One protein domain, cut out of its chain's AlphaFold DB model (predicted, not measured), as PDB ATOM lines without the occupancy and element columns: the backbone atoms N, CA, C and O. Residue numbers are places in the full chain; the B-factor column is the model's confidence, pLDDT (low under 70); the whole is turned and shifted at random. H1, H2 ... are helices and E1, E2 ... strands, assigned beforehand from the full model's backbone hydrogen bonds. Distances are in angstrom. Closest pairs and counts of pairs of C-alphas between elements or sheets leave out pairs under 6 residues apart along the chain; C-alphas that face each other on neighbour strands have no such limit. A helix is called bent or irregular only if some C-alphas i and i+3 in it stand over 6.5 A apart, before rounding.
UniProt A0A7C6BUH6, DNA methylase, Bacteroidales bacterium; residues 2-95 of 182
ATOM      1  N   ARG A   2     150.509-110.809  76.363       39.81
ATOM      2  CA  ARG A   2     149.774-109.766  75.624       39.81
ATOM      3  C   ARG A   2     148.936-110.478  74.555       39.81
ATOM      4  O   ARG A   2     149.433-111.417  73.942       39.81
ATOM      5  N   ASP A   3     147.668-110.097  74.434       41.78
ATOM      6  CA  ASP A   3     146.653-110.693  73.543       41.78
ATOM      7  C   ASP A   3     146.397-112.205  73.715       41.78
ATOM      8  O   ASP A   3     146.006-112.899  72.783       41.78
ATOM      9  N   GLY A   4     146.599-112.742  74.925       58.09
ATOM     10  CA  GLY A   4     146.288-114.147  75.225       58.09
ATOM     11  C   GLY A   4     147.302-115.169  74.693       58.09
ATOM     12  O   GLY A   4     147.040-116.368  74.757       58.09
ATOM     13  N   MET A   5     148.480-114.734  74.225       46.34
ATOM     14  CA  MET A   5     149.603-115.621  73.895       46.34
ATOM     15  C   MET A   5     150.855-115.291  74.728       46.34
ATOM     16  O   MET A   5     151.170-114.136  75.041       46.34
ATOM     17  N   PHE A   6     151.572-116.341  75.138       42.25
ATOM     18  CA  PHE A   6     152.858-116.226  75.824       42.25
ATOM     19  C   PHE A   6     153.954-115.943  74.792       42.25
ATOM     20  O   PHE A   6     154.390-116.849  74.092       42.25
ATOM     21  N   PHE A   7     154.394-114.688  74.712       44.72
ATOM     22  CA  PHE A   7     155.531-114.276  73.888       44.72
ATOM     23  C   PHE A   7     156.807-114.146  74.729       44.72
ATOM     24  O   PHE A   7     156.766-113.604  75.840       44.72
ATOM     25  N   THR A   8     157.942-114.605  74.196       59.62
ATOM     26  CA  THR A   8     159.277-114.195  74.669       59.62
ATOM     27  C   THR A   8     159.585-112.761  74.208       59.62
ATOM     28  O   THR A   8     158.905-112.231  73.329       59.62
ATOM     29  N   ALA A   9     160.591-112.102  74.798       57.09
ATOM     30  CA  ALA A   9     160.922-110.705  74.484       57.09
ATOM     31  C   ALA A   9     161.232-110.476  72.990       57.09
ATOM     32  O   ALA A   9     160.819-109.462  72.439       57.09
ATOM     33  N   GLU A  10     161.873-111.437  72.314       53.25
ATOM     34  CA  GLU A  10     162.111-111.362  70.866       53.25
ATOM     35  C   GLU A  10     160.830-111.541  70.035       53.25
ATOM     36  O   GLU A  10     160.658-110.870  69.020       53.25
ATOM     37  N   GLN A  11     159.887-112.379  70.475       50.12
ATOM     38  CA  GLN A  11     158.632-112.597  69.746       50.12
ATOM     39  C   GLN A  11     157.647-111.428  69.893       50.12
ATOM     40  O   GLN A  11     156.843-111.196  68.996       50.12
ATOM     41  N   ALA A  12     157.705-110.687  71.004       51.16
ATOM     42  CA  ALA A  12     156.916-109.471  71.190       51.16
ATOM     43  C   ALA A  12     157.364-108.357  70.229       51.16
ATOM     44  O   ALA A  12     156.516-107.677  69.661       51.16
ATOM     45  N   ILE A  13     158.675-108.232  69.997       57.00
ATOM     46  CA  ILE A  13     159.247-107.275  69.041       57.00
ATOM     47  C   ILE A  13     158.859-107.660  67.608       57.00
ATOM     48  O   ILE A  13     158.345-106.821  66.875       57.00
ATOM     49  N   GLU A  14     158.996-108.934  67.223       54.44
ATOM     50  CA  GLU A  14     158.554-109.397  65.896       54.44
ATOM     51  C   GLU A  14     157.034-109.274  65.689       54.44
ATOM     52  O   GLU A  14     156.581-109.070  64.563       54.44
ATOM     53  N   TYR A  15     156.228-109.415  66.746       54.91
ATOM     54  CA  TYR A  15     154.777-109.226  66.684       54.91
ATOM     55  C   TYR A  15     154.403-107.745  66.555       54.91
ATOM     56  O   TYR A  15     153.549-107.410  65.737       54.91
ATOM     57  N   GLU A  16     155.061-106.855  67.302       53.34
ATOM     58  CA  GLU A  16     154.883-105.403  67.185       53.34
ATOM     59  C   GLU A  16     155.337-104.898  65.803       53.34
ATOM     60  O   GLU A  16     154.605-104.136  65.172       53.34
ATOM     61  N   GLU A  17     156.450-105.401  65.256       56.94
ATOM     62  CA  GLU A  17     156.884-105.107  63.882       56.94
ATOM     63  C   GLU A  17     155.917-105.665  62.828       56.94
ATOM     64  O   GLU A  17     155.611-104.985  61.846       56.94
ATOM     65  N   LYS A  18     155.398-106.885  63.005       54.84
ATOM     66  CA  LYS A  18     154.418-107.468  62.071       54.84
ATOM     67  C   LYS A  18     153.059-106.784  62.147       54.84
ATOM     68  O   LYS A  18     152.412-106.670  61.113       54.84
ATOM     69  N   LYS A  19     152.638-106.305  63.320       56.03
ATOM     70  CA  LYS A  19     151.405-105.526  63.493       56.03
ATOM     71  C   LYS A  19     151.550-104.112  62.931       56.03
ATOM     72  O   LYS A  19     150.636-103.644  62.270       56.03
ATOM     73  N   ALA A  20     152.704-103.468  63.113       55.72
ATOM     74  CA  ALA A  20     152.990-102.160  62.520       55.72
ATOM     75  C   ALA A  20     153.039-102.201  60.980       55.72
ATOM     76  O   ALA A  20     152.687-101.222  60.327       55.72
ATOM     77  N   ASN A  21     153.460-103.332  60.398       50.53
ATOM     78  CA  ASN A  21     153.556-103.521  58.945       50.53
ATOM     79  C   ASN A  21     152.336-104.211  58.312       50.53
ATOM     80  O   ASN A  21     152.225-104.250  57.084       50.53
ATOM     81  N   ALA A  22     151.429-104.773  59.111       38.00
ATOM     82  CA  ALA A  22     150.168-105.296  58.618       38.00
ATOM     83  C   ALA A  22     149.157-104.144  58.572       38.00
ATOM     84  O   ALA A  22     148.851-103.580  59.621       38.00
ATOM     85  N   PRO A  23     148.596-103.785  57.404       44.72
ATOM     86  CA  PRO A  23     147.412-102.947  57.403       44.72
ATOM     87  C   PRO A  23     146.333-103.728  58.155       44.72
ATOM     88  O   PRO A  23     145.888-104.776  57.679       44.72
ATOM     89  N   GLU A  24     145.948-103.265  59.347       48.25
ATOM     90  CA  GLU A  24     144.731-103.733  60.001       48.25
ATOM     91  C   GLU A  24     143.601-103.511  58.989       48.25
ATOM     92  O   GLU A  24     143.159-102.388  58.750       48.25
ATOM     93  N   MET A  25     143.176-104.579  58.307       39.19
ATOM     94  CA  MET A  25     141.994-104.559  57.453       39.19
ATOM     95  C   MET A  25     140.772-104.512  58.368       39.19
ATOM     96  O   MET A  25     140.040-105.489  58.516       39.19
ATOM     97  N   ILE A  26     140.567-103.365  59.011       49.81
ATOM     98  CA  ILE A  26     139.290-103.018  59.614       49.81
ATOM     99  C   ILE A  26     138.324-102.896  58.427       49.81
ATOM    100  O   ILE A  26     138.608-102.127  57.500       49.81
ATOM    101  N   PRO A  27     137.226-103.679  58.378       45.06
ATOM    102  CA  PRO A  27     136.203-103.508  57.352       45.06
ATOM    103  C   PRO A  27     135.860-102.027  57.275       45.06
ATOM    104  O   PRO A  27     135.714-101.409  58.324       45.06
ATOM    105  N   MET A  28     135.771-101.456  56.067       52.03
ATOM    106  CA  MET A  28     135.402-100.050  55.883       52.03
ATOM    107  C   MET A  28     134.219 -99.719  56.796       52.03
ATOM    108  O   MET A  28     133.091-100.117  56.504       52.03
ATOM    109  N   ALA A  29     134.486 -99.020  57.901       53.84
ATOM    110  CA  ALA A  29     133.447 -98.521  58.777       53.84
ATOM    111  C   ALA A  29     132.714 -97.459  57.959       53.84
ATOM    112  O   ALA A  29     133.185 -96.336  57.777       53.84
ATOM    113  N   LEU A  30     131.621 -97.884  57.326       67.56
ATOM    114  CA  LEU A  30     130.696 -96.997  56.630       67.56
ATOM    115  C   LEU A  30     129.937 -96.128  57.632       67.56
ATOM    116  O   LEU A  30     129.446 -95.074  57.255       67.56
ATOM    117  N   PHE A  31     129.866 -96.572  58.888       86.75
ATOM    118  CA  PHE A  31     129.154 -95.897  59.952       86.75
ATOM    119  C   PHE A  31     130.003 -95.798  61.214       86.75
ATOM    120  O   PHE A  31     130.830 -96.669  61.485       86.75
ATOM    121  N   VAL A  32     129.756 -94.750  61.992       92.88
ATOM    122  CA  VAL A  32     130.387 -94.510  63.287       92.88
ATOM    123  C   VAL A  32     129.396 -94.863  64.388       92.88
ATOM    124  O   VAL A  32     128.451 -94.117  64.632       92.88
ATOM    125  N   SER A  33     129.597 -96.003  65.047       92.31
ATOM    126  CA  SER A  33     128.782 -96.444  66.188       92.31
ATOM    127  C   SER A  33     129.577 -96.572  67.490       92.31
ATOM    128  O   SER A  33     128.989 -96.762  68.552       92.31
ATOM    129  N   SER A  34     130.900 -96.441  67.421       93.75
ATOM    130  CA  SER A  34     131.818 -96.487  68.557       93.75
ATOM    131  C   SER A  34     132.939 -95.463  68.397       93.75
ATOM    132  O   SER A  34     133.217 -94.990  67.291       93.75
ATOM    133  N   GLU A  35     133.604 -95.113  69.500       95.44
ATOM    134  CA  GLU A  35     134.695 -94.134  69.466       95.44
ATOM    135  C   GLU A  35     135.854 -94.607  68.580       95.44
ATOM    136  O   GLU A  35     136.396 -93.820  67.809       95.44
ATOM    137  N   ALA A  36     136.188 -95.900  68.638       93.12
ATOM    138  CA  ALA A  36     137.225 -96.498  67.800       93.12
ATOM    139  C   ALA A  36     136.902 -96.356  66.301       93.12
ATOM    140  O   ALA A  36     137.749 -95.911  65.529       93.12
ATOM    141  N   GLU A  37     135.662 -96.648  65.893       94.38
ATOM    142  CA  GLU A  37     135.210 -96.432  64.510       94.38
ATOM    143  C   GLU A  37     135.240 -94.947  64.126       94.38
ATOM    144  O   GLU A  37     135.604 -94.612  63.002       94.38
ATOM    145  N   GLY A  38     134.897 -94.053  65.058       95.19
ATOM    146  CA  GLY A  38     134.941 -92.606  64.847       95.19
ATOM    147  C   GLY A  38     136.355 -92.082  64.608       95.19
ATOM    148  O   GLY A  38     136.570 -91.269  63.709       95.19
ATOM    149  N   ILE A  39     137.335 -92.584  65.362       95.25
ATOM    150  CA  ILE A  39     138.754 -92.260  65.171       95.25
ATOM    151  C   ILE A  39     139.230 -92.743  63.797       95.25
ATOM    152  O   ILE A  39     139.858 -91.975  63.069       95.25
ATOM    153  N   GLU A  40     138.902 -93.975  63.406       94.38
ATOM    154  CA  GLU A  40     139.276 -94.515  62.093       94.38
ATOM    155  C   GLU A  40     138.593 -93.767  60.939       94.38
ATOM    156  O   GLU A  40     139.221 -93.466  59.919       94.38
ATOM    157  N   TRP A  41     137.328 -93.379  61.113       94.81
ATOM    158  CA  TRP A  41     136.615 -92.524  60.166       94.81
ATOM    159  C   TRP A  41     137.327 -91.175  59.989       94.81
ATOM    160  O   TRP A  41     137.590 -90.756  58.860       94.81
ATOM    161  N   LEU A  42     137.731 -90.529  61.089       95.88
ATOM    162  CA  LEU A  42     138.450 -89.253  61.050       95.88
ATOM    163  C   LEU A  42     139.845 -89.385  60.441       95.88
ATOM    164  O   LEU A  42     140.228 -88.548  59.625       95.88
ATOM    165  N   LYS A  43     140.590 -90.448  60.763       94.25
ATOM    166  CA  LYS A  43     141.893 -90.719  60.139       94.25
ATOM    167  C   LYS A  43     141.768 -90.798  58.620       94.25
ATOM    168  O   LYS A  43     142.596 -90.218  57.924       94.25
ATOM    169  N   ARG A  44     140.725 -91.453  58.102       91.50
ATOM    170  CA  ARG A  44     140.464 -91.525  56.655       91.50
ATOM    171  C   ARG A  44     140.092 -90.168  56.071       91.50
ATOM    172  O   ARG A  44     140.598 -89.793  55.016       91.50
ATOM    173  N   GLU A  45     139.228 -89.421  56.751       93.19
ATOM    174  CA  GLU A  45     138.823 -88.093  56.295       93.19
ATOM    175  C   GLU A  45     139.977 -87.087  56.261       93.19
ATOM    176  O   GLU A  45     139.970 -86.201  55.403       93.19
ATOM    177  N   LEU A  46     140.956 -87.243  57.150       95.00
ATOM    178  CA  LEU A  46     142.127 -86.378  57.293       95.00
ATOM    179  C   LEU A  46     143.389 -86.932  56.607       95.00
ATOM    180  O   LEU A  46     144.448 -86.323  56.714       95.00
ATOM    181  N   GLU A  47     143.293 -88.068  55.909       90.62
ATOM    182  CA  GLU A  47     144.425 -88.713  55.226       90.62
ATOM    183  C   GLU A  47     145.036 -87.813  54.150       90.62
ATOM    184  O   GLU A  47     146.251 -87.684  54.045       90.62
ATOM    185  N   VAL A  48     144.174 -87.209  53.327       87.25
ATOM    186  CA  VAL A  48     144.607 -86.477  52.130       87.25
ATOM    187  C   VAL A  48     144.805 -84.998  52.430       87.25
ATOM    188  O   VAL A  48     145.782 -84.406  51.977       87.25
ATOM    189  N   THR A  49     143.876 -84.383  53.167       92.56
ATOM    190  CA  THR A  49     143.927 -82.950  53.466       92.56
ATOM    191  C   THR A  49     143.445 -82.641  54.882       92.56
ATOM    192  O   THR A  49     142.426 -83.190  55.311       92.56
ATOM    193  N   PRO A  50     144.109 -81.702  55.582       96.44
ATOM    194  CA  PRO A  50     143.593 -81.145  56.824       96.44
ATOM    195  C   PRO A  50     142.245 -80.442  56.620       96.44
ATOM    196  O   PRO A  50     142.064 -79.668  55.670       96.44
ATOM    197  N   LYS A  51     141.297 -80.678  57.530       97.31
ATOM    198  CA  LYS A  51     139.919 -80.162  57.438       97.31
ATOM    199  C   LYS A  51     139.500 -79.445  58.707       97.31
ATOM    200  O   LYS A  51     139.834 -79.856  59.812       97.31
ATOM    201  N   THR A  52     138.724 -78.386  58.559       97.88
ATOM    202  CA  THR A  52     138.089 -77.693  59.681       97.88
ATOM    203  C   THR A  52     136.942 -78.519  60.264       97.88
ATOM    204  O   THR A  52     136.374 -79.397  59.611       97.88
ATOM    205  N   TYR A  53     136.535 -78.193  61.494       97.75
ATOM    206  CA  TYR A  53     135.362 -78.810  62.122       97.75
ATOM    207  C   TYR A  53     134.099 -78.685  61.250       97.75
ATOM    208  O   TYR A  53     133.353 -79.649  61.097       97.75
ATOM    209  N   SER A  54     133.883 -77.522  60.629       97.06
ATOM    210  CA  SER A  54     132.716 -77.255  59.777       97.06
ATOM    211  C   SER A  54     132.687 -78.091  58.495       97.06
ATOM    212  O   SER A  54     131.609 -78.352  57.972       97.06
ATOM    213  N   GLU A  55     133.845 -78.528  57.993       96.31
ATOM    214  CA  GLU A  55     133.936 -79.439  56.844       96.31
ATOM    215  C   GLU A  55     133.656 -80.898  57.246       96.31
ATOM    216  O   GLU A  55     133.095 -81.658  56.457       96.31
ATOM    217  N   LEU A  56     134.018 -81.286  58.474       96.50
ATOM    218  CA  LEU A  56     133.844 -82.649  58.992       96.50
ATOM    219  C   LEU A  56     132.423 -82.906  59.505       96.50
ATOM    220  O   LEU A  56     131.850 -83.960  59.231       96.50
ATOM    221  N   GLN A  57     131.838 -81.941  60.219       96.25
ATOM    222  CA  GLN A  57     130.574 -82.111  60.938       96.25
ATOM    223  C   GLN A  57     129.414 -82.618  60.059       96.25
ATOM    224  O   GLN A  57     128.735 -83.551  60.488       96.25
ATOM    225  N   PRO A  58     129.156 -82.090  58.844       95.56
ATOM    226  CA  PRO A  58     128.029 -82.561  58.039       95.56
ATOM    227  C   PRO A  58     128.155 -84.036  57.660       95.56
ATOM    228  O   PRO A  58     127.166 -84.763  57.701       95.56
ATOM    229  N   ARG A  59     129.372 -84.485  57.328       92.81
ATOM    230  CA  ARG A  59     129.642 -85.879  56.959       92.81
ATOM    231  C   ARG A  59     129.625 -86.795  58.177       92.81
ATOM    232  O   ARG A  59     129.030 -87.861  58.114       92.81
ATOM    233  N   TRP A  60     130.175 -86.333  59.300       94.94
ATOM    234  CA  TRP A  60     130.084 -87.038  60.577       94.94
ATOM    235  C   TRP A  60     128.631 -87.353  60.935       94.94
ATOM    236  O   TRP A  60     128.305 -88.490  61.237       94.94
ATOM    237  N   MET A  61     127.734 -86.366  60.826       93.56
ATOM    238  CA  MET A  61     126.311 -86.556  61.127       93.56
ATOM    239  C   MET A  61     125.599 -87.498  60.147       93.56
ATOM    240  O   MET A  61     124.615 -88.124  60.533       93.56
ATOM    241  N   GLN A  62     126.055 -87.580  58.892       91.38
ATOM    242  CA  GLN A  62     125.503 -88.501  57.890       91.38
ATOM    243  C   GLN A  62     125.898 -89.953  58.166       91.38
ATOM    244  O   GLN A  62     125.067 -90.846  58.005       91.38
ATOM    245  N   ASP A  63     127.137 -90.164  58.606       92.56
ATOM    246  CA  ASP A  63     127.701 -91.492  58.843       92.56
ATOM    247  C   ASP A  63     127.524 -91.948  60.307       92.56
ATOM    248  O   ASP A  63     127.883 -93.070  60.664       92.56
ATOM    249  N   LEU A  64     126.947 -91.108  61.174       93.00
ATOM    250  CA  LEU A  64     126.692 -91.440  62.573       93.00
ATOM    251  C   LEU A  64     125.623 -92.535  62.690       93.00
ATOM    252  O   LEU A  64     124.480 -92.376  62.255       93.00
ATOM    253  N   ALA A  65     125.976 -93.631  63.350       92.75
ATOM    254  CA  ALA A  65     125.062 -94.700  63.712       92.75
ATOM    255  C   ALA A  65     124.781 -94.696  65.214       92.75
ATOM    256  O   ALA A  65     125.489 -94.103  66.025       92.75
ATOM    257  N   LYS A  66     123.700 -95.379  65.595       91.00
ATOM    258  CA  LYS A  66     123.328 -95.524  67.000       91.00
ATOM    259  C   LYS A  66     124.375 -96.384  67.728       91.00
ATOM    260  O   LYS A  66     124.558 -97.530  67.313       91.00
ATOM    261  N   PRO A  67     124.981 -95.892  68.825       91.19
ATOM    262  CA  PRO A  67     125.904 -96.690  69.622       91.19
ATOM    263  C   PRO A  67     125.240 -97.896  70.284       91.19
ATOM    264  O   PRO A  67     124.007 -97.989  70.392       91.19
ATOM    265  N   LYS A  68     126.079 -98.816  70.768       87.81
ATOM    266  CA  LYS A  68     125.626 -99.957  71.568       87.81
ATOM    267  C   LYS A  68     124.881 -99.486  72.815       87.81
ATOM    268  O   LYS A  68     125.058 -98.378  73.320       87.81
ATOM    269  N   LYS A  69     124.007-100.343  73.343       89.38
ATOM    270  CA  LYS A  69     123.199 -99.984  74.510       89.38
ATOM    271  C   LYS A  69     124.096 -99.768  75.733       89.38
ATOM    272  O   LYS A  69     124.691-100.711  76.240       89.38
ATOM    273  N   GLY A  70     124.078 -98.545  76.252       89.94
ATOM    274  CA  GLY A  70     124.874 -98.149  77.412       89.94
ATOM    275  C   GLY A  70     126.228 -97.546  77.044       89.94
ATOM    276  O   GLY A  70     126.867 -97.000  77.935       89.94
ATOM    277  N   ASP A  71     126.629 -97.598  75.770       93.44
ATOM    278  CA  ASP A  71     127.772 -96.840  75.269       93.44
ATOM    279  C   ASP A  71     127.339 -95.410  74.932       93.44
ATOM    280  O   ASP A  71     126.285 -95.179  74.326       93.44
ATOM    281  N   GLU A  72     128.148 -94.456  75.359       94.50
ATOM    282  CA  GLU A  72     127.999 -93.035  75.101       94.50
ATOM    283  C   GLU A  72     129.179 -92.580  74.251       94.50
ATOM    284  O   GLU A  72     130.302 -92.411  74.731       94.50
ATOM    285  N   LEU A  73     128.907 -92.418  72.957       94.88
ATOM    286  CA  LEU A  73     129.891 -91.949  71.997       94.88
ATOM    287  C   LEU A  73     130.226 -90.473  72.283       94.88
ATOM    288  O   LEU A  73     129.300 -89.659  72.336       94.88
ATOM    289  N   PRO A  74     131.511 -90.102  72.423       96.44
ATOM    290  CA  PRO A  74     131.900 -88.705  72.566       96.44
ATOM    291  C   PRO A  74     131.582 -87.888  71.306       96.44
ATOM    292  O   PRO A  74     131.544 -88.396  70.184       96.44
ATOM    293  N   GLU A  75     131.396 -86.586  71.499       96.06
ATOM    294  CA  GLU A  75     131.149 -85.640  70.412       96.06
ATOM    295  C   GLU A  75     132.342 -85.558  69.447       96.06
ATOM    296  O   GLU A  75     133.500 -85.699  69.849       96.06
ATOM    297  N   LEU A  76     132.075 -85.219  68.179       97.31
ATOM    298  CA  LEU A  76     133.108 -85.069  67.143       97.31
ATOM    299  C   LEU A  76     134.277 -84.185  67.606       97.31
ATOM    300  O   LEU A  76     135.440 -84.538  67.422       97.31
ATOM    301  N   MET A  77     133.971 -83.034  68.215       97.25
ATOM    302  CA  MET A  77     135.000 -82.106  68.697       97.25
ATOM    303  C   MET A  77     135.885 -82.755  69.761       97.25
ATOM    304  O   MET A  77     137.096 -82.574  69.744       97.25
ATOM    305  N   GLN A  78     135.289 -83.533  70.664       96.56
ATOM    306  CA  GLN A  78     136.026 -84.200  71.724       96.56
ATOM    307  C   GLN A  78     136.964 -85.267  71.150       96.56
ATOM    308  O   GLN A  78     138.125 -85.330  71.543       96.56
ATOM    309  N   ILE A  79     136.500 -86.058  70.177       96.94
ATOM    310  CA  ILE A  79     137.354 -87.046  69.498       96.94
ATOM    311  C   ILE A  79     138.512 -86.344  68.781       96.94
ATOM    312  O   ILE A  79     139.651 -86.798  68.883       96.94
ATOM    313  N   LEU A  80     138.243 -85.224  68.105       97.31
ATOM    314  CA  LEU A  80     139.265 -84.410  67.448       97.31
ATOM    315  C   LEU A  80     140.319 -83.900  68.440       97.31
ATOM    316  O   LEU A  80     141.503 -84.166  68.263       97.31
ATOM    317  N   GLU A  81     139.893 -83.243  69.519       95.69
ATOM    318  CA  GLU A  81     140.778 -82.691  70.555       95.69
ATOM    319  C   GLU A  81     141.594 -83.744  71.314       95.69
ATOM    320  O   GLU A  81     142.605 -83.414  71.937       95.69
ATOM    321  N   GLU A  82     141.130 -84.991  71.347       95.44
ATOM    322  CA  GLU A  82     141.788 -86.070  72.080       95.44
ATOM    323  C   GLU A  82     142.703 -86.938  71.212       95.44
ATOM    324  O   GLU A  82     143.554 -87.626  71.771       95.44
ATOM    325  N   ASN A  83     142.559 -86.908  69.882       95.69
ATOM    326  CA  ASN A  83     143.264 -87.831  68.980       95.69
ATOM    327  C   ASN A  83     143.998 -87.148  67.813       95.69
ATOM    328  O   ASN A  83     144.780 -87.806  67.128       95.69
ATOM    329  N   PHE A  84     143.754 -85.863  67.554       96.69
ATOM    330  CA  PHE A  84     144.278 -85.158  66.382       96.69
ATOM    331  C   PHE A  84     144.915 -83.821  66.762       96.69
ATOM    332  O   PHE A  84     144.680 -83.268  67.837       96.69
ATOM    333  N   LEU A  85     145.731 -83.291  65.852       95.88
ATOM    334  CA  LEU A  85     146.341 -81.972  65.984       95.88
ATOM    335  C   LEU A  85     145.539 -80.940  65.202       95.88
ATOM    336  O   LEU A  85     144.908 -81.269  64.197       95.88
ATOM    337  N   LYS A  86     145.576 -79.692  65.666       96.25
ATOM    338  CA  LYS A  86     144.915 -78.553  65.032       96.25
ATOM    339  C   LYS A  86     145.950 -77.490  64.700       96.25
ATOM    340  O   LYS A  86     146.707 -77.090  65.583       96.25
ATOM    341  N   ASP A  87     145.957 -77.035  63.455       94.94
ATOM    342  CA  ASP A  87     146.839 -75.962  63.004       94.94
ATOM    343  C   ASP A  87     146.288 -74.562  63.340       94.94
ATOM    344  O   ASP A  87     145.198 -74.400  63.903       94.94
ATOM    345  N   GLU A  88     147.064 -73.530  63.003       95.00
ATOM    346  CA  GLU A  88     146.720 -72.123  63.250       95.00
ATOM    347  C   GLU A  88     145.488 -71.657  62.455       95.00
ATOM    348  O   GLU A  88     144.736 -70.803  62.928       95.00
ATOM    349  N   ASP A  89     145.233 -72.267  61.294       95.12
ATOM    350  CA  ASP A  89     144.050 -72.024  60.459       95.12
ATOM    351  C   ASP A  89     142.807 -72.778  60.970       95.12
ATOM    352  O   ASP A  89     141.703 -72.670  60.423       95.12
ATOM    353  N   GLY A  90     142.966 -73.552  62.043       95.81
ATOM    354  CA  GLY A  90     141.914 -74.316  62.683       95.81
ATOM    355  C   GLY A  90     141.523 -75.596  61.947       95.81
ATOM    356  O   GLY A  90     140.415 -76.105  62.170       95.81
ATOM    357  N   ARG A  91     142.404 -76.123  61.094       97.31
ATOM    358  CA  ARG A  91     142.244 -77.409  60.418       97.31
ATOM    359  C   ARG A  91     142.874 -78.520  61.247       97.31
ATOM    360  O   ARG A  91     143.951 -78.381  61.818       97.31
ATOM    361  N   TRP A  92     142.175 -79.639  61.298       97.88
ATOM    362  CA  TRP A  92     142.605 -80.847  61.975       97.88
ATOM    363  C   TRP A  92     143.441 -81.716  61.046       97.88
ATOM    364  O   TRP A  92     143.113 -81.839  59.865       97.88
ATOM    365  N   HIS A  93     144.483 -82.345  61.578       95.56
ATOM    366  CA  HIS A  93     145.331 -83.290  60.861       95.56
ATOM    367  C   HIS A  93     145.841 -84.399  61.787       95.56
ATOM    368  O   HIS A  93     145.748 -84.314  63.015       95.56
ATOM    369  N   LYS A  94     146.372 -85.468  61.189       94.94
ATOM    370  CA  LYS A  94     146.961 -86.578  61.942       94.94
ATOM    371  C   LYS A  94     148.225 -86.125  62.686       94.94
ATOM    372  O   LYS A  94     148.980 -85.319  62.128       94.94
ATOM    373  N   PRO A  95     148.463 -86.628  63.906       92.25
ATOM    374  CA  PRO A  95     149.741 -86.443  64.574       92.25
ATOM    375  C   PRO A  95     150.856 -87.231  63.873       92.25
ATOM    376  O   PRO A  95     150.601 -88.243  63.221       92.25
TER     377      PRO A  95
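This is residues 2 to 95 of the 182 residues of the protein "DNA methylase" of Bacteroidales bacterium (UniProt A0A7C6BUH6). Three short helices, H2, H3 and H4, make a small cluster with the little strand E1 at one end of it, while H1 lies well away from them at the far end of a long link and makes much of the length. In the cluster H4 crosses H2 at nearly a right angle, and E1 pairs antiparallel with two short stretches, residues 51 to 52 and 85 to 86. The printed part has 94 residues, with four named helices and one named strand in the order H1, H2, H3, H4, E1. It is mostly helix, though 46 of the 94 residues, under half, are in named elements. The whole is loose, with a radius of gyration of the C-alphas of 16.3 A and spans of 48 by 37 by 21 A.

H1, residues 9 to 21, begins at C-alpha 9 at (160.922, -110.705, 74.484) and is 18.6 A long from first to last C-alpha. H2, residues 35 to 45, is 15.1 A long and begins at C-alpha 35 at (134.695, -94.134, 69.466). H3, residues 53 to 63, is 15.2 A long and only just irregular: C-alphas 55 and 58 are 6.8 A apart. H4, residues 76 to 83, measures 10.7 A. E1, residues 91 to 93, measures 6.7 A and ends at C-alpha 93 at (145.331, -83.290, 60.861).

H1 touches no helix and is apart from H2, H3, H4 and E1. H2 touches H4, about perpendicular at 89 degrees; their closest C-alphas, those of Ile 39 and Ile 79, are 6.9 A apart. H2 and H3 are close but not clearly touching, at a steep tilt of 60 degrees, opposite ways, with the C-alphas of Glu 45 and Leu 56 closest at 7.9 A. H3 and H4 only just touch, with 3 pairs of C-alphas within 8 A, the closest being those of Gln 57 and Leu 76 at 7.3 A. Their lines stand at 72 degrees, only just about perpendicular. E1 pairs with no named strand. Its C-alpha 92 is 7.3 A from C-alpha 80, the closest pair of E1 and H4, and H2 and E1 are near each other. In H1, H2 and H4 every O i to N i+4 pair is within hydrogen-bond range; in H3 it is 5 of 7.

The C-alphas farthest apart, those of Thr 8 and Ser 54, are 47.9 A apart. The printed part has no cut. The links from H1 to H2, residues 22 to 34, and from H3 to H4, residues 64 to 75, are long. Residues 16 to 25, of which 16 to 21 belong to H1, stand free. The mean pLDDT of the printed part is 81.0, and residues 2 to 30 are under 70.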